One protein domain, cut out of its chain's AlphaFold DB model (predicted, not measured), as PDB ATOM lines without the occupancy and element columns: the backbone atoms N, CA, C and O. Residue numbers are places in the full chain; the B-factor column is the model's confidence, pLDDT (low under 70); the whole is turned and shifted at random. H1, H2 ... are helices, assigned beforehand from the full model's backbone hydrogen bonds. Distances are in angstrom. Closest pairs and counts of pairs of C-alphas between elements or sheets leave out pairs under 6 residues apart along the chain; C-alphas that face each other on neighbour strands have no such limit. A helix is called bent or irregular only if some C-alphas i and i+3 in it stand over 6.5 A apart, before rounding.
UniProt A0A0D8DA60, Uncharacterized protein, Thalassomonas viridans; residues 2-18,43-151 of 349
ATOM      1  N   PRO A   2      51.958  22.198  -2.664       51.88
ATOM      2  CA  PRO A   2      52.230  23.546  -2.177       51.88
ATOM      3  C   PRO A   2      53.420  23.535  -1.195       51.88
ATOM      4  O   PRO A   2      53.636  22.527  -0.517       51.88
ATOM      5  N   PRO A   3      54.220  24.613  -1.127       70.25
ATOM      6  CA  PRO A   3      55.358  24.694  -0.216       70.25
ATOM      7  C   PRO A   3      54.890  24.667   1.245       70.25
ATOM      8  O   PRO A   3      53.863  25.255   1.580       70.25
ATOM      9  N   ALA A   4      55.659  24.021   2.130       68.19
ATOM     10  CA  ALA A   4      55.283  23.818   3.534       68.19
ATOM     11  C   ALA A   4      54.886  25.123   4.254       68.19
ATOM     12  O   ALA A   4      53.933  25.119   5.023       68.19
ATOM     13  N   GLY A   5      55.551  26.246   3.959       68.81
ATOM     14  CA  GLY A   5      55.206  27.559   4.523       68.81
ATOM     15  C   GLY A   5      53.807  28.064   4.143       68.81
ATOM     16  O   GLY A   5      53.140  28.657   4.982       68.81
ATOM     17  N   LEU A   6      53.332  27.766   2.927       74.56
ATOM     18  CA  LEU A   6      51.986  28.139   2.473       74.56
ATOM     19  C   LEU A   6      50.906  27.307   3.178       74.56
ATOM     20  O   LEU A   6      49.846  27.820   3.510       74.56
ATOM     21  N   ILE A   7      51.184  26.028   3.446       73.88
ATOM     22  CA  ILE A   7      50.268  25.166   4.210       73.88
ATOM     23  C   ILE A   7      50.121  25.706   5.638       73.88
ATOM     24  O   ILE A   7      49.007  25.809   6.140       73.88
ATOM     25  N   LYS A   8      51.231  26.121   6.265       77.88
ATOM     26  CA  LYS A   8      51.213  26.710   7.611       77.88
ATOM     27  C   LYS A   8      50.360  27.973   7.684       77.88
ATOM     28  O   LYS A   8      49.510  28.068   8.561       77.88
ATOM     29  N   SER A   9      50.554  28.911   6.754       86.69
ATOM     30  CA  SER A   9      49.781  30.158   6.743       86.69
ATOM     31  C   SER A   9      48.287  29.909   6.541       86.69
ATOM     32  O   SER A   9      47.480  30.543   7.203       86.69
ATOM     33  N   VAL A  10      47.918  28.960   5.673       90.56
ATOM     34  CA  VAL A  10      46.507  28.628   5.410       90.56
ATOM     35  C   VAL A  10      45.835  28.012   6.638       90.56
ATOM     36  O   VAL A  10      44.708  28.376   6.956       90.56
ATOM     37  N   ILE A  11      46.513  27.106   7.349       91.56
ATOM     38  CA  ILE A  11      45.945  26.495   8.558       91.56
ATOM     39  C   ILE A  11      45.789  27.520   9.686       91.56
ATOM     40  O   ILE A  11      44.760  27.505  10.354       91.56
ATOM     41  N   ASN A  12      46.745  28.436   9.858       93.19
ATOM     42  CA  ASN A  12      46.593  29.526  10.825       93.19
ATOM     43  C   ASN A  12      45.381  30.404  10.475       93.19
ATOM     44  O   ASN A  12      44.542  30.639  11.333       93.19
ATOM     45  N   SER A  13      45.215  30.786   9.202       94.19
ATOM     46  CA  SER A  13      44.042  31.560   8.774       94.19
ATOM     47  C   SER A  13      42.720  30.835   9.025       94.19
ATOM     48  O   SER A  13      41.755  31.471   9.425       94.19
ATOM     49  N   HIS A  14      42.659  29.514   8.819       97.19
ATOM     50  CA  HIS A  14      41.465  28.740   9.163       97.19
ATOM     51  C   HIS A  14      41.182  28.729  10.669       97.19
ATOM     52  O   HIS A  14      40.019  28.706  11.062       97.19
ATOM     53  N   PHE A  15      42.218  28.718  11.510       97.75
ATOM     54  CA  PHE A  15      42.058  28.757  12.959       97.75
ATOM     55  C   PHE A  15      41.497  30.110  13.405       97.75
ATOM     56  O   PHE A  15      40.439  30.137  14.030       97.75
ATOM     57  N   ASP A  16      42.138  31.205  12.988       96.62
ATOM     58  CA  ASP A  16      41.737  32.575  13.333       96.62
ATOM     59  C   ASP A  16      40.299  32.863  12.867       96.62
ATOM     60  O   ASP A  16      39.436  33.247  13.654       96.62
ATOM     61  N   GLU A  17      39.992  32.557  11.604       96.50
ATOM     62  CA  GLU A  17      38.666  32.786  11.019       96.50
ATOM     63  C   GLU A  17      37.570  31.937  11.693       96.50
ATOM     64  O   GLU A  17      36.422  32.375  11.815       96.50
ATOM     65  N   ALA A  18      37.893  30.716  12.141       97.94
ATOM     66  CA  ALA A  18      36.958  29.897  12.909       97.94
ATOM     67  C   ALA A  18      36.704  30.490  14.305       97.94
ATOM     68  O   ALA A  18      35.557  30.534  14.754       97.94
ATOM     69  N   GLN A  43      27.951  28.547   8.640       94.88
ATOM     70  CA  GLN A  43      28.528  27.942   7.430       94.88
ATOM     71  C   GLN A  43      30.021  28.258   7.269       94.88
ATOM     72  O   GLN A  43      30.805  27.347   7.005       94.88
ATOM     73  N   ARG A  44      30.420  29.526   7.448       96.81
ATOM     74  CA  ARG A  44      31.833  29.941   7.407       96.81
ATOM     75  C   ARG A  44      32.646  29.241   8.488       96.81
ATOM     76  O   ARG A  44      33.723  28.726   8.201       96.81
ATOM     77  N   LEU A  45      32.105  29.177   9.699       97.44
ATOM     78  CA  LEU A  45      32.729  28.491  10.820       97.44
ATOM     79  C   LEU A  45      32.996  27.021  10.495       97.44
ATOM     80  O   LEU A  45      34.138  26.576  10.571       97.44
ATOM     81  N   MET A  46      31.971  26.287  10.055       96.25
ATOM     82  CA  MET A  46      32.121  24.873   9.700       96.25
ATOM     83  C   MET A  46      33.134  24.665   8.570       96.25
ATOM     84  O   MET A  46      33.976  23.781   8.682       96.25
ATOM     85  N   ALA A  47      33.123  25.505   7.530       96.38
ATOM     86  CA  ALA A  47      34.078  25.397   6.424       96.38
ATOM     87  C   ALA A  47      35.539  25.557   6.885       96.38
ATOM     88  O   ALA A  47      36.423  24.836   6.421       96.38
ATOM     89  N   ASN A  48      35.801  26.470   7.824       97.62
ATOM     90  CA  ASN A  48      37.137  26.653   8.385       97.62
ATOM     91  C   ASN A  48      37.547  25.490   9.298       97.62
ATOM     92  O   ASN A  48      38.661  24.983   9.170       97.62
ATOM     93  N   LEU A  49      36.640  24.994  10.147       97.44
ATOM     94  CA  LEU A  49      36.894  23.805  10.970       97.44
ATOM     95  C   LEU A  49      37.182  22.560  10.112       97.44
ATOM     96  O   LEU A  49      38.100  21.795  10.411       97.44
ATOM     97  N   GLU A  50      36.442  22.367   9.019       95.75
ATOM     98  CA  GLU A  50      36.700  21.300   8.047       95.75
ATOM     99  C   GLU A  50      38.073  21.464   7.380       95.75
ATOM    100  O   GLU A  50      38.805  20.482   7.250       95.75
ATOM    101  N   GLY A  51      38.461  22.697   7.033       95.38
ATOM    102  CA  GLY A  51      39.795  23.023   6.523       95.38
ATOM    103  C   GLY A  51      40.922  22.610   7.479       95.38
ATOM    104  O   GLY A  51      41.898  21.986   7.053       95.38
ATOM    105  N   LEU A  52      40.760  22.861   8.783       96.31
ATOM    106  CA  LEU A  52      41.699  22.414   9.822       96.31
ATOM    107  C   LEU A  52      41.803  20.880   9.881       96.31
ATOM    108  O   LEU A  52      42.899  20.322   9.988       96.31
ATOM    109  N   LEU A  53      40.671  20.178   9.756       94.94
ATOM    110  CA  LEU A  53      40.611  18.713   9.800       94.94
ATOM    111  C   LEU A  53      41.281  18.022   8.603       94.94
ATOM    112  O   LEU A  53      41.585  16.828   8.704       94.94
ATOM    113  N   LEU A  54      41.556  18.736   7.505       93.81
ATOM    114  CA  LEU A  54      42.351  18.216   6.384       93.81
ATOM    115  C   LEU A  54      43.836  18.047   6.744       93.81
ATOM    116  O   LEU A  54      44.525  17.249   6.112       93.81
ATOM    117  N   SER A  55      44.332  18.762   7.761       92.12
ATOM    118  CA  SER A  55      45.730  18.717   8.224       92.12
ATOM    119  C   SER A  55      45.825  18.507   9.738       92.12
ATOM    120  O   SER A  55      46.465  19.286  10.443       92.12
ATOM    121  N   ARG A  56      45.198  17.433  10.240       93.38
ATOM    122  CA  ARG A  56      45.004  17.153  11.681       93.38
ATOM    123  C   ARG A  56      46.257  17.308  12.540       93.38
ATOM    124  O   ARG A  56      46.189  17.967  13.568       93.38
ATOM    125  N   ASP A  57      47.388  16.735  12.129       90.69
ATOM    126  CA  ASP A  57      48.618  16.760  12.937       90.69
ATOM    127  C   ASP A  57      49.183  18.177  13.082       90.69
ATOM    128  O   ASP A  57      49.638  18.581  14.158       90.69
ATOM    129  N   TYR A  58      49.129  18.955  11.998       91.50
ATOM    130  CA  TYR A  58      49.587  20.338  12.009       91.50
ATOM    131  C   TYR A  58      48.602  21.237  12.763       91.50
ATOM    132  O   TYR A  58      49.026  21.991  13.633       91.50
ATOM    133  N   ALA A  59      47.298  21.099  12.501       95.44
ATOM    134  CA  ALA A  59      46.255  21.832  13.213       95.44
ATOM    135  C   ALA A  59      46.315  21.565  14.723       95.44
ATOM    136  O   ALA A  59      46.263  22.497  15.515       95.44
ATOM    137  N   TRP A  60      46.521  20.313  15.140       95.94
ATOM    138  CA  TRP A  60      46.664  20.000  16.558       95.94
ATOM    139  C   TRP A  60      47.953  20.564  17.169       95.94
ATOM    140  O   TRP A  60      47.958  20.985  18.324       95.94
ATOM    141  N   THR A  61      49.050  20.604  16.408       94.94
ATOM    142  CA  THR A  61      50.282  21.266  16.865       94.94
ATOM    143  C   THR A  61      50.034  22.749  17.126       94.94
ATOM    144  O   THR A  61      50.366  23.216  18.210       94.94
ATOM    145  N   LEU A  62      49.346  23.438  16.210       95.62
ATOM    146  CA  LEU A  62      48.902  24.817  16.410       95.62
ATOM    147  C   LEU A  62      48.019  24.951  17.665       95.62
ATOM    148  O   LEU A  62      48.276  25.802  18.510       95.62
ATOM    149  N   CYS A  63      47.030  24.071  17.856       96.31
ATOM    150  CA  CYS A  63      46.181  24.091  19.052       96.31
ATOM    151  C   CYS A  63      46.979  23.988  20.361       96.31
ATOM    152  O   CYS A  63      46.653  24.673  21.329       96.31
ATOM    153  N   ARG A  64      48.014  23.138  20.410       95.31
ATOM    154  CA  ARG A  64      48.880  23.031  21.594       95.31
ATOM    155  C   ARG A  64      49.625  24.331  21.867       95.31
ATOM    156  O   ARG A  64      49.650  24.752  23.019       95.31
ATOM    157  N   ASP A  65      50.143  24.984  20.832       95.00
ATOM    158  CA  ASP A  65      50.844  26.260  20.981       95.00
ATOM    159  C   ASP A  65      49.908  27.338  21.569       95.00
ATOM    160  O   ASP A  65      50.299  28.055  22.492       95.00
ATOM    161  N   HIS A  66      48.644  27.414  21.129       95.50
ATOM    162  CA  HIS A  66      47.649  28.320  21.734       95.50
ATOM    163  C   HIS A  66      47.307  27.934  23.185       95.50
ATOM    164  O   HIS A  66      47.126  28.807  24.036       95.50
ATOM    165  N   ILE A  67      47.244  26.638  23.519       94.06
ATOM    166  CA  ILE A  67      47.064  26.197  24.914       94.06
ATOM    167  C   ILE A  67      48.244  26.655  25.777       94.06
ATOM    168  O   ILE A  67      48.042  27.179  26.871       94.06
ATOM    169  N   GLU A  68      49.477  26.493  25.320       93.31
ATOM    170  CA  GLU A  68      50.659  26.836  26.116       93.31
ATOM    171  C   GLU A  68      50.799  28.349  26.333       93.31
ATOM    172  O   GLU A  68      51.122  28.777  27.443       93.31
ATOM    173  N   ASN A  69      50.457  29.159  25.327       92.50
ATOM    174  CA  ASN A  69      50.636  30.615  25.364       92.50
ATOM    175  C   ASN A  69      49.453  31.400  25.957       92.50
ATOM    176  O   ASN A  69      49.556  32.607  26.161       92.50
ATOM    177  N   GLY A  70      48.359  30.715  26.290       89.56
ATOM    178  CA  GLY A  70      47.128  31.350  26.748       89.56
ATOM    179  C   GLY A  70      46.123  31.438  25.610       89.56
ATOM    180  O   GLY A  70      46.448  31.819  24.494       89.56
ATOM    181  N   THR A  71      44.898  31.030  25.909       93.25
ATOM    182  CA  THR A  71      43.837  30.834  24.921       93.25
ATOM    183  C   THR A  71      42.633  31.651  25.358       93.25
ATOM    184  O   THR A  71      42.351  31.706  26.553       93.25
ATOM    185  N   SER A  72      41.924  32.260  24.421       95.88
ATOM    186  CA  SER A  72      40.578  32.807  24.613       95.88
ATOM    187  C   SER A  72      39.519  31.690  24.621       95.88
ATOM    188  O   SER A  72      39.824  30.521  24.364       95.88
ATOM    189  N   ALA A  73      38.258  32.002  24.931       96.44
ATOM    190  CA  ALA A  73      37.193  30.992  24.893       96.44
ATOM    191  C   ALA A  73      36.846  30.591  23.446       96.44
ATOM    192  O   ALA A  73      36.459  29.452  23.180       96.44
ATOM    193  N   GLU A  74      37.023  31.518  22.513       97.25
ATOM    194  CA  GLU A  74      36.734  31.406  21.090       97.25
ATOM    195  C   GLU A  74      37.741  30.490  20.389       97.25
ATOM    196  O   GLU A  74      37.376  29.578  19.647       97.25
ATOM    197  N   GLU A  75      39.024  30.660  20.697       97.88
ATOM    198  CA  GLU A  75      40.077  29.724  20.300       97.88
ATOM    199  C   GLU A  75      39.887  28.364  20.980       97.88
ATOM    200  O   GLU A  75      40.039  27.317  20.349       97.88
ATOM    201  N   HIS A  76      39.477  28.346  22.254       98.19
ATOM    202  CA  HIS A  76      39.223  27.096  22.966       98.19
ATOM    203  C   HIS A  76      38.098  26.269  22.332       98.19
ATOM    204  O   HIS A  76      38.201  25.042  22.298       98.19
ATOM    205  N   PHE A  77      37.060  26.910  21.786       98.50
ATOM    206  CA  PHE A  77      36.023  26.227  21.012       98.50
ATOM    207  C   PHE A  77      36.627  25.458  19.823       98.50
ATOM    208  O   PHE A  77      36.348  24.268  19.661       98.50
ATOM    209  N   VAL A  78      37.499  26.097  19.032       98.38
ATOM    210  CA  VAL A  78      38.152  25.467  17.868       98.38
ATOM    211  C   VAL A  78      38.999  24.269  18.304       98.38
ATOM    212  O   VAL A  78      38.910  23.183  17.725       98.38
ATOM    213  N   ILE A  79      39.773  24.432  19.379       98.38
ATOM    214  CA  ILE A  79      40.613  23.377  19.959       98.38
ATOM    215  C   ILE A  79      39.766  22.196  20.446       98.38
ATOM    216  O   ILE A  79      40.091  21.040  20.163       98.38
ATOM    217  N   ALA A  80      38.673  22.467  21.164       98.31
ATOM    218  CA  ALA A  80      37.755  21.444  21.648       98.31
ATOM    219  C   ALA A  80      37.085  20.696  20.492       98.31
ATOM    220  O   ALA A  80      37.013  19.467  20.525       98.31
ATOM    221  N   PHE A  81      36.668  21.409  19.443       98.25
ATOM    222  CA  PHE A  81      36.047  20.804  18.269       98.25
ATOM    223  C   PHE A  81      37.011  19.832  17.583       98.25
ATOM    224  O   PHE A  81      36.664  18.674  17.342       98.25
ATOM    225  N   LEU A  82      38.258  20.257  17.355       97.62
ATOM    226  CA  LEU A  82      39.291  19.397  16.779       97.62
ATOM    227  C   LEU A  82      39.612  18.198  17.676       97.62
ATOM    228  O   LEU A  82      39.720  17.082  17.168       97.62
ATOM    229  N   ALA A  83      39.717  18.385  18.995       97.38
ATOM    230  CA  ALA A  83      39.966  17.287  19.930       97.38
ATOM    231  C   ALA A  83      38.876  16.200  19.837       97.38
ATOM    232  O   ALA A  83      39.193  15.007  19.759       97.38
ATOM    233  N   PHE A  84      37.601  16.601  19.782       97.62
ATOM    234  CA  PHE A  84      36.479  15.672  19.649       97.62
ATOM    235  C   PHE A  84      36.400  15.021  18.259       97.62
ATOM    236  O   PHE A  84      36.180  13.812  18.172       97.62
ATOM    237  N   GLU A  85      36.633  15.767  17.175       95.94
ATOM    238  CA  GLU A  85      36.578  15.239  15.802       95.94
ATOM    239  C   GLU A  85      37.731  14.282  15.467       95.94
ATOM    240  O   GLU A  85      37.522  13.259  14.793       95.94
ATOM    241  N   ILE A  86      38.940  14.579  15.963       94.94
ATOM    242  CA  ILE A  86      40.106  13.684  15.888       94.94
ATOM    243  C   ILE A  86      39.851  12.419  16.720       94.94
ATOM    244  O   ILE A  86      40.282  11.338  16.318       94.94
ATOM    245  N   ASN A  87      39.080  12.545  17.807       92.69
ATOM    246  CA  ASN A  87      38.684  11.457  18.697       92.69
ATOM    247  C   ASN A  87      39.888  10.736  19.330       92.69
ATOM    248  O   ASN A  87      39.944   9.507  19.385       92.69
ATOM    249  N   ASP A  88      40.850  11.526  19.805       92.75
ATOM    250  CA  ASP A  88      42.045  11.058  20.501       92.75
ATOM    251  C   ASP A  88      41.978  11.425  21.993       92.75
ATOM    252  O   ASP A  88      41.686  12.564  22.367       92.75
ATOM    253  N   ILE A  89      42.220  10.441  22.863       95.06
ATOM    254  CA  ILE A  89      42.078  10.613  24.316       95.06
ATOM    255  C   ILE A  89      43.088  11.616  24.888       95.06
ATOM    256  O   ILE A  89      42.663  12.480  25.659       95.06
ATOM    257  N   PRO A  90      44.395  11.526  24.573       96.38
ATOM    258  CA  PRO A  90      45.357  12.560  24.940       96.38
ATOM    259  C   PRO A  90      44.896  13.973  24.569       96.38
ATOM    260  O   PRO A  90      44.912  14.844  25.435       96.38
ATOM    261  N   HIS A  91      44.413  14.187  23.342       96.12
ATOM    262  CA  HIS A  91      43.960  15.506  22.892       96.12
ATOM    263  C   HIS A  91      42.807  16.056  23.737       96.12
ATOM    264  O   HIS A  91      42.871  17.186  24.229       96.12
ATOM    265  N   VAL A  92      41.780  15.238  23.981       96.69
ATOM    266  CA  VAL A  92      40.640  15.643  24.814       96.69
ATOM    267  C   VAL A  92      41.068  15.908  26.258       96.69
ATOM    268  O   VAL A  92      40.636  16.896  26.844       96.69
ATOM    269  N   LYS A  93      41.966  15.095  26.830       95.81
ATOM    270  CA  LYS A  93      42.499  15.339  28.182       95.81
ATOM    271  C   LYS A  93      43.256  16.661  28.280       95.81
ATOM    272  O   LYS A  93      43.055  17.391  29.246       95.81
ATOM    273  N   THR A  94      44.107  16.964  27.301       95.88
ATOM    274  CA  THR A  94      44.852  18.228  27.261       95.88
ATOM    275  C   THR A  94      43.902  19.422  27.189       95.88
ATOM    276  O   THR A  94      44.078  20.380  27.936       95.88
ATOM    277  N   MET A  95      42.866  19.351  26.352       95.81
ATOM    278  CA  MET A  95      41.868  20.416  26.233       95.81
ATOM    279  C   MET A  95      41.060  20.601  27.533       95.81
ATOM    280  O   MET A  95      40.925  21.724  28.026       95.81
ATOM    281  N   LEU A  96      40.600  19.509  28.154       96.12
ATOM    282  CA  LEU A  96      39.768  19.564  29.364       96.12
ATOM    283  C   LEU A  96      40.455  20.219  30.567       96.12
ATOM    284  O   LEU A  96      39.763  20.709  31.457       96.12
ATOM    285  N   ALA A  97      41.789  20.290  30.587       93.75
ATOM    286  CA  ALA A  97      42.541  20.944  31.657       93.75
ATOM    287  C   ALA A  97      42.135  22.416  31.887       93.75
ATOM    288  O   ALA A  97      42.346  22.939  32.981       93.75
ATOM    289  N   ARG A  98      41.541  23.080  30.883       91.12
ATOM    290  CA  ARG A  98      41.034  24.462  30.980       91.12
ATOM    291  C   ARG A  98      39.534  24.616  30.732       91.12
ATOM    292  O   ARG A  98      39.006  25.698  30.977       91.12
ATOM    293  N   ALA A  99      38.841  23.552  30.328       94.62
ATOM    294  CA  ALA A  99      37.428  23.591  29.938       94.62
ATOM    295  C   ALA A  99      36.499  24.180  31.012       94.62
ATOM    296  O   ALA A  99      35.446  24.719  30.693       94.62
ATOM    297  N   PHE A 100      36.881  24.106  32.290       93.38
ATOM    298  CA  PHE A 100      36.055  24.558  33.413       93.38
ATOM    299  C   PHE A 100      36.635  25.765  34.162       93.38
ATOM    300  O   PHE A 100      36.201  26.055  35.275       93.38
ATOM    301  N   ALA A 101      37.614  26.464  33.574       91.88
ATOM    302  CA  ALA A 101      38.239  27.638  34.185       91.88
ATOM    303  C   ALA A 101      37.281  28.841  34.289       91.88
ATOM    304  O   ALA A 101      37.407  29.657  35.201       91.88
ATOM    305  N   SER A 102      36.311  28.945  33.376       92.38
ATOM    306  CA  SER A 102      35.225  29.928  33.427       92.38
ATOM    307  C   SER A 102      33.973  29.396  32.722       92.38
ATOM    308  O   SER A 102      34.022  28.384  32.017       92.38
ATOM    309  N   SER A 103      32.843  30.097  32.867       91.44
ATOM    310  CA  SER A 103      31.605  29.762  32.148       91.44
ATOM    311  C   SER A 103      31.765  29.833  30.624       91.44
ATOM    312  O   SER A 103      31.128  29.062  29.911       91.44
ATOM    313  N   HIS A 104      32.645  30.707  30.122       93.31
ATOM    314  CA  HIS A 104      32.866  30.892  28.685       93.31
ATOM    315  C   HIS A 104      33.624  29.699  28.091       93.31
ATOM    316  O   HIS A 104      33.203  29.158  27.072       93.31
ATOM    317  N   PHE A 105      34.663  29.209  28.780       96.56
ATOM    318  CA  PHE A 105      35.365  27.973  28.403       96.56
ATOM    319  C   PHE A 105      34.453  26.747  28.472       96.56
ATOM    320  O   PHE A 105      34.494  25.890  27.587       96.56
ATOM    321  N   PHE A 106      33.589  26.686  29.490       97.00
ATOM    322  CA  PHE A 106      32.650  25.578  29.649       97.00
ATOM    323  C   PHE A 106      31.658  25.558  28.482       97.00
ATOM    324  O   PHE A 106      31.490  24.532  27.818       97.00
ATOM    325  N   LYS A 107      31.063  26.713  28.164       96.44
ATOM    326  CA  LYS A 107      30.177  26.856  27.007       96.44
ATOM    327  C   LYS A 107      30.886  26.497  25.701       96.44
ATOM    328  O   LYS A 107      30.368  25.663  24.970       96.44
ATOM    329  N   ALA A 108      32.084  27.027  25.454       97.88
ATOM    330  CA  ALA A 108      32.886  26.706  24.270       97.88
ATOM    331  C   ALA A 108      33.147  25.199  24.120       97.88
ATOM    332  O   ALA A 108      32.916  24.627  23.057       97.88
ATOM    333  N   THR A 109      33.542  24.528  25.205       98.38
ATOM    334  CA  THR A 109      33.750  23.069  25.219       98.38
ATOM    335  C   THR A 109      32.459  22.312  24.909       98.38
ATOM    336  O   THR A 109      32.452  21.345  24.144       98.38
ATOM    337  N   SER A 110      31.351  22.744  25.512       98.31
ATOM    338  CA  SER A 110      30.036  22.146  25.304       98.31
ATOM    339  C   SER A 110      29.551  22.303  23.866       98.31
ATOM    340  O   SER A 110      29.079  21.331  23.278       98.31
ATOM    341  N   ASP A 111      29.647  23.509  23.310       98.06
ATOM    342  CA  ASP A 111      29.218  23.811  21.947       98.06
ATOM    343  C   ASP A 111      30.036  22.998  20.944       98.06
ATOM    344  O   ASP A 111      29.456  22.336  20.086       98.06
ATOM    345  N   ALA A 112      31.357  22.927  21.128       98.25
ATOM    346  CA  ALA A 112      32.238  22.100  20.312       98.25
ATOM    347  C   ALA A 112      31.815  20.622  20.294       98.25
ATOM    348  O   ALA A 112      31.715  20.017  19.223       98.25
ATOM    349  N   LEU A 113      31.508  20.040  21.461       98.31
ATOM    350  CA  LEU A 113      31.015  18.662  21.545       98.31
ATOM    351  C   LEU A 113      29.649  18.496  20.867       98.31
ATOM    352  O   LEU A 113      29.418  17.502  20.184       98.31
ATOM    353  N   CYS A 114      28.738  19.445  21.080       97.81
ATOM    354  CA  CYS A 114      27.380  19.398  20.544       97.81
ATOM    355  C   CYS A 114      27.349  19.558  19.019       97.81
ATOM    356  O   CYS A 114      26.492  18.980  18.359       97.81
ATOM    357  N   TRP A 115      28.253  20.347  18.444       96.31
ATOM    358  CA  TRP A 115      28.258  20.611  17.004       96.31
ATOM    359  C   TRP A 115      28.938  19.508  16.192       96.31
ATOM    360  O   TRP A 115      28.708  19.410  14.987       96.31
ATOM    361  N   CYS A 116      29.698  18.623  16.841       96.25
ATOM    362  CA  CYS A 116      30.107  17.360  16.237       96.25
ATOM    363  C   CYS A 116      28.874  16.516  15.870       96.25
ATOM    364  O   CYS A 116      27.842  16.551  16.539       96.25
ATOM    365  N   SER A 117      28.969  15.677  14.838       96.00
ATOM    366  CA  SER A 117      27.892  14.714  14.553       96.00
ATOM    367  C   SER A 117      27.675  13.756  15.736       96.00
ATOM    368  O   SER A 117      28.618  13.428  16.458       96.00
ATOM    369  N   TRP A 118      26.460  13.215  15.923       97.50
ATOM    370  CA  TRP A 118      26.216  12.270  17.029       97.50
ATOM    371  C   TRP A 118      27.139  11.045  16.965       97.50
ATOM    372  O   TRP A 118      27.565  10.538  17.996       97.50
ATOM    373  N   GLN A 119      27.486  10.579  15.763       95.94
ATOM    374  CA  GLN A 119      28.429   9.479  15.560       95.94
ATOM    375  C   GLN A 119      29.796   9.761  16.205       95.94
ATOM    376  O   GLN A 119      30.424   8.837  16.717       95.94
ATOM    377  N   LYS A 120      30.227  11.026  16.201       94.75
ATOM    378  CA  LYS A 120      31.483  11.500  16.791       94.75
ATOM    379  C   LYS A 120      31.333  11.832  18.274       94.75
ATOM    380  O   LYS A 120      32.137  11.393  19.089       94.75
ATOM    381  N   ALA A 121      30.263  12.535  18.638       97.44
ATOM    382  CA  ALA A 121      30.019  12.983  20.005       97.44
ATOM    383  C   ALA A 121      29.628  11.845  20.964       97.44
ATOM    384  O   ALA A 121      29.891  11.943  22.162       97.44
ATOM    385  N   LYS A 122      29.010  10.759  20.468       97.44
ATOM    386  CA  LYS A 122      28.437   9.685  21.300       97.44
ATOM    387  C   LYS A 122      29.433   9.118  22.309       97.44
ATOM    388  O   LYS A 122      29.089   9.008  23.482       97.44
ATOM    389  N   PHE A 123      30.636   8.754  21.857       97.00
ATOM    390  CA  PHE A 123      31.647   8.156  22.730       97.00
ATOM    391  C   PHE A 123      31.961   9.085  23.907       97.00
ATOM    392  O   PHE A 123      31.860   8.679  25.063       97.00
ATOM    393  N   TRP A 124      32.244  10.356  23.621       97.81
ATOM    394  CA  TRP A 124      32.548  11.361  24.635       97.81
ATOM    395  C   TRP A 124      31.362  11.656  25.546       97.81
ATOM    396  O   TRP A 124      31.523  11.667  26.761       97.81
ATOM    397  N   ALA A 125      30.156  11.803  24.996       97.94
ATOM    398  CA  ALA A 125      28.949  12.017  25.788       97.94
ATOM    399  C   ALA A 125      28.700  10.867  26.786       97.94
ATOM    400  O   ALA A 125      28.337  11.112  27.942       97.94
ATOM    401  N   GLU A 126      28.930   9.618  26.367       97.69
ATOM    402  CA  GLU A 126      28.829   8.431  27.220       97.69
ATOM    403  C   GLU A 126      29.923   8.406  28.296       97.69
ATOM    404  O   GLU A 126      29.602   8.194  29.467       97.69
ATOM    405  N   GLN A 127      31.183   8.680  27.934       97.31
ATOM    406  CA  GLN A 127      32.298   8.745  28.889       97.31
ATOM    407  C   GLN A 127      32.079   9.835  29.945       97.31
ATOM    408  O   GLN A 127      32.163   9.576  31.146       97.31
ATOM    409  N   PHE A 128      31.718  11.040  29.513       97.62
ATOM    410  CA  PHE A 128      31.444  12.170  30.392       97.62
ATOM    411  C   PHE A 128      30.270  11.913  31.333       97.62
ATOM    412  O   PHE A 128      30.334  12.235  32.519       97.62
ATOM    413  N   SER A 129      29.229  11.232  30.852       96.56
ATOM    414  CA  SER A 129      28.096  10.850  31.699       96.56
ATOM    415  C   SER A 129      28.470   9.848  32.799       96.56
ATOM    416  O   SER A 129      27.799   9.795  33.829       96.56
ATOM    417  N   GLN A 130      29.532   9.061  32.603       96.12
ATOM    418  CA  GLN A 130      30.039   8.085  33.576       96.12
ATOM    419  C   GLN A 130      31.104   8.663  34.519       96.12
ATOM    420  O   GLN A 130      31.451   8.013  35.509       96.12
ATOM    421  N   SER A 131      31.603   9.875  34.249       95.75
ATOM    422  CA  SER A 131      32.600  10.541  35.093       95.75
ATOM    423  C   SER A 131      32.106  10.701  36.534       95.75
ATOM    424  O   SER A 131      30.906  10.670  36.819       95.75
ATOM    425  N   LYS A 132      33.033  10.855  37.480       93.75
ATOM    426  CA  LYS A 132      32.713  11.240  38.864       93.75
ATOM    427  C   LYS A 132      32.605  12.756  39.018       93.75
ATOM    428  O   LYS A 132      31.907  13.208  39.924       93.75
ATOM    429  N   GLU A 133      33.233  13.501  38.114       92.69
ATOM    430  CA  GLU A 133      33.239  14.956  38.121       92.69
ATOM    431  C   GLU A 133      31.932  15.507  37.553       92.69
ATOM    432  O   GLU A 133      31.399  15.033  36.545       92.69
ATOM    433  N   ILE A 134      31.380  16.515  38.225       93.62
ATOM    434  CA  ILE A 134      30.062  17.049  37.878       93.62
ATOM    435  C   ILE A 134      30.083  17.867  36.583       93.62
ATOM    436  O   ILE A 134      29.115  17.827  35.826       93.62
ATOM    437  N   ASN A 135      31.197  18.545  36.302       94.88
ATOM    438  CA  ASN A 135      31.365  19.339  35.088       94.88
ATOM    439  C   ASN A 135      31.387  18.450  33.838       94.88
ATOM    440  O   ASN A 135      30.658  18.717  32.885       94.88
ATOM    441  N   ASP A 136      32.106  17.326  33.891       95.62
ATOM    442  CA  ASP A 136      32.066  16.304  32.841       95.62
ATOM    443  C   ASP A 136      30.630  15.811  32.629       95.62
ATOM    444  O   ASP A 136      30.104  15.846  31.519       95.62
ATOM    445  N   ARG A 137      29.934  15.417  33.704       96.44
ATOM    446  CA  ARG A 137      28.541  14.947  33.607       96.44
ATOM    447  C   ARG A 137      27.622  15.964  32.938       96.44
ATOM    448  O   ARG A 137      26.736  15.563  32.186       96.44
ATOM    449  N   LEU A 138      27.816  17.257  33.198       97.00
ATOM    450  CA  LEU A 138      27.065  18.331  32.551       97.00
ATOM    451  C   LEU A 138      27.371  18.437  31.049       97.00
ATOM    452  O   LEU A 138      26.419  18.574  30.281       97.00
ATOM    453  N   LEU A 139      28.635  18.298  30.618       97.12
ATOM    454  CA  LEU A 139      28.990  18.218  29.189       97.12
ATOM    455  C   LEU A 139      28.271  17.052  28.506       97.12
ATOM    456  O   LEU A 139      27.591  17.235  27.495       97.12
ATOM    457  N   GLY A 140      28.369  15.855  29.093       97.50
ATOM    458  CA  GLY A 140      27.708  14.662  28.566       97.50
ATOM    459  C   GLY A 140      26.194  14.847  28.485       97.50
ATOM    460  O   GLY A 140      25.583  14.609  27.441       97.50
ATOM    461  N   LEU A 141      25.583  15.347  29.561       97.44
ATOM    462  CA  LEU A 141      24.151  15.615  29.617       97.44
ATOM    463  C   LEU A 141      23.701  16.619  28.548       97.44
ATOM    464  O   LEU A 141      22.682  16.389  27.891       97.44
ATOM    465  N   LYS A 142      24.444  17.713  28.363       97.75
ATOM    466  CA  LYS A 142      24.154  18.726  27.347       97.75
ATOM    467  C   LYS A 142      24.239  18.143  25.938       97.75
ATOM    468  O   LYS A 142      23.300  18.344  25.172       97.75
ATOM    469  N   ALA A 143      25.258  17.338  25.636       98.19
ATOM    470  CA  ALA A 143      25.388  16.658  24.346       98.19
ATOM    471  C   ALA A 143      24.223  15.690  24.069       98.19
ATOM    472  O   ALA A 143      23.609  15.745  23.001       98.19
ATOM    473  N   PHE A 144      23.841  14.851  25.044       98.25
ATOM    474  CA  PHE A 144      22.663  13.981  24.914       98.25
ATOM    475  C   PHE A 144      21.399  14.788  24.593       98.25
ATOM    476  O   PHE A 144      20.645  14.419  23.692       98.25
ATOM    477  N   ARG A 145      21.175  15.902  25.301       96.88
ATOM    478  CA  ARG A 145      20.016  16.776  25.072       96.88
ATOM    479  C   ARG A 145      20.064  17.447  23.701       96.88
ATOM    480  O   ARG A 145      19.054  17.425  23.003       96.88
ATOM    481  N   TYR A 146      21.214  17.989  23.304       97.31
ATOM    482  CA  TYR A 146      21.406  18.650  22.012       97.31
ATOM    483  C   TYR A 146      21.076  17.712  20.843       97.31
ATOM    484  O   TYR A 146      20.285  18.054  19.967       97.31
ATOM    485  N   HIS A 147      21.581  16.478  20.885       97.88
ATOM    486  CA  HIS A 147      21.307  15.461  19.865       97.88
ATOM    487  C   HIS A 147      19.965  14.735  20.036       97.88
ATOM    488  O   HIS A 147      19.702  13.759  19.326       97.88
ATOM    489  N   GLN A 148      19.121  15.179  20.977       96.75
ATOM    490  CA  GLN A 148      17.808  14.597  21.271       96.75
ATOM    491  C   GLN A 148      17.885  13.087  21.559       96.75
ATOM    492  O   GLN A 148      17.055  12.285  21.125       96.75
ATOM    493  N   LYS A 149      18.928  12.678  22.283       97.81
ATOM    494  CA  LYS A 149      19.161  11.301  22.719       97.81
ATOM    495  C   LYS A 149      18.791  11.142  24.187       97.81
ATOM    496  O   LYS A 149      18.892  12.067  24.990       97.81
ATOM    497  N   LYS A 150      18.369   9.931  24.558       95.88
ATOM    498  CA  LYS A 150      18.049   9.607  25.950       95.88
ATOM    499  C   LYS A 150      19.331   9.624  26.783       95.88
ATOM    500  O   LYS A 150      20.183   8.758  26.607       95.88
ATOM    501  N   SER A 151      19.438  10.593  27.688       94.25
ATOM    502  CA  SER A 151      20.555  10.679  28.629       94.25
ATOM    503  C   SER A 151      20.467   9.574  29.690       94.25
ATOM    504  O   SER A 151      19.369   9.301  30.188       94.25
TER     505      SER A 151
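This is residues 2 to 18 and 43 to 151 of the 349 residues of an uncharacterized protein of Thalassomonas viridans (UniProt A0A0D8DA60). Eight helices make an elongated body with H4 in its middle: an up-and-down bundle of H3, H4, H5 and H6, in which each helix runs against the one before it. H1 and H2 pack together toward one end of the long axis, H1 also meeting H3 and H4, and the hairpin of H7 and H8 packs on H6 and H4 at the other end. The printed part has 126 residues, with named helices H1 to H8 in that order and no named strand; the class is all helix. The whole is compact, with a radius of gyration of the C-alphas of 14.3 A, and spans 47 by 27 by 23 A.

H1, residues 4 to 18, begins with C-alpha 4 at (55.283, 23.818, 3.534) and is 21.5 A long from first to last C-alpha. After the cut come H2, residues 43 to 53, and H3, residues 56 to 69, 20.0 A long. H4, residues 73 to 86, is 19.7 A long, with C-alpha 73 at (37.193, 30.992, 24.893). H5 is residues 89 to 99, H6 residues 103 to 115 and H7 residues 118 to 130. H7 is only just irregular: C-alphas 120 and 123 are 6.8 A apart. H8, residues 134 to 146, ends with C-alpha 146 at (21.406, 18.650, 22.012).

H4 is the hub, touching H1, H2, H3, H5, H6 and H7. H4 and H6 touch, with the closest C-alphas, those of Phe 81 and Ala 112, 4.5 A apart; they run the same way at a shallow tilt of 34 degrees, only just short of steep. H4 and H5 form a helical hairpin at a shallow tilt of 19 degrees, closest at the C-alphas of Ala 83 and Val 92, 5.2 A apart. H1 and H2 touch, with the C-alphas of His 14 and Asn 48 closest at 4.9 A. H7 and H8 form another helical hairpin, with the C-alphas of Ala 125 and Gly 140 closest at 4.0 A. Among the pairs that are apart are H1 and H8. In H1, H2, H3, H6 and H8 every O i to N i+4 pair is within hydrogen-bond range; in H4 it is 9 of 10, in H5 5 of 7 and in H7 7 of 9.

The two C-alphas farthest apart, those of Pro 3 and Lys 150, are 48.0 A apart. Residues 19 to 42 are not printed, and C-alphas 18 and 43 are 10.2 A apart across this cut. The links printed whole, from H2 to H3 through H7 to H8, are tight. The mean pLDDT of the printed part is 94.3; residues 2, 4 and 5 are under 70.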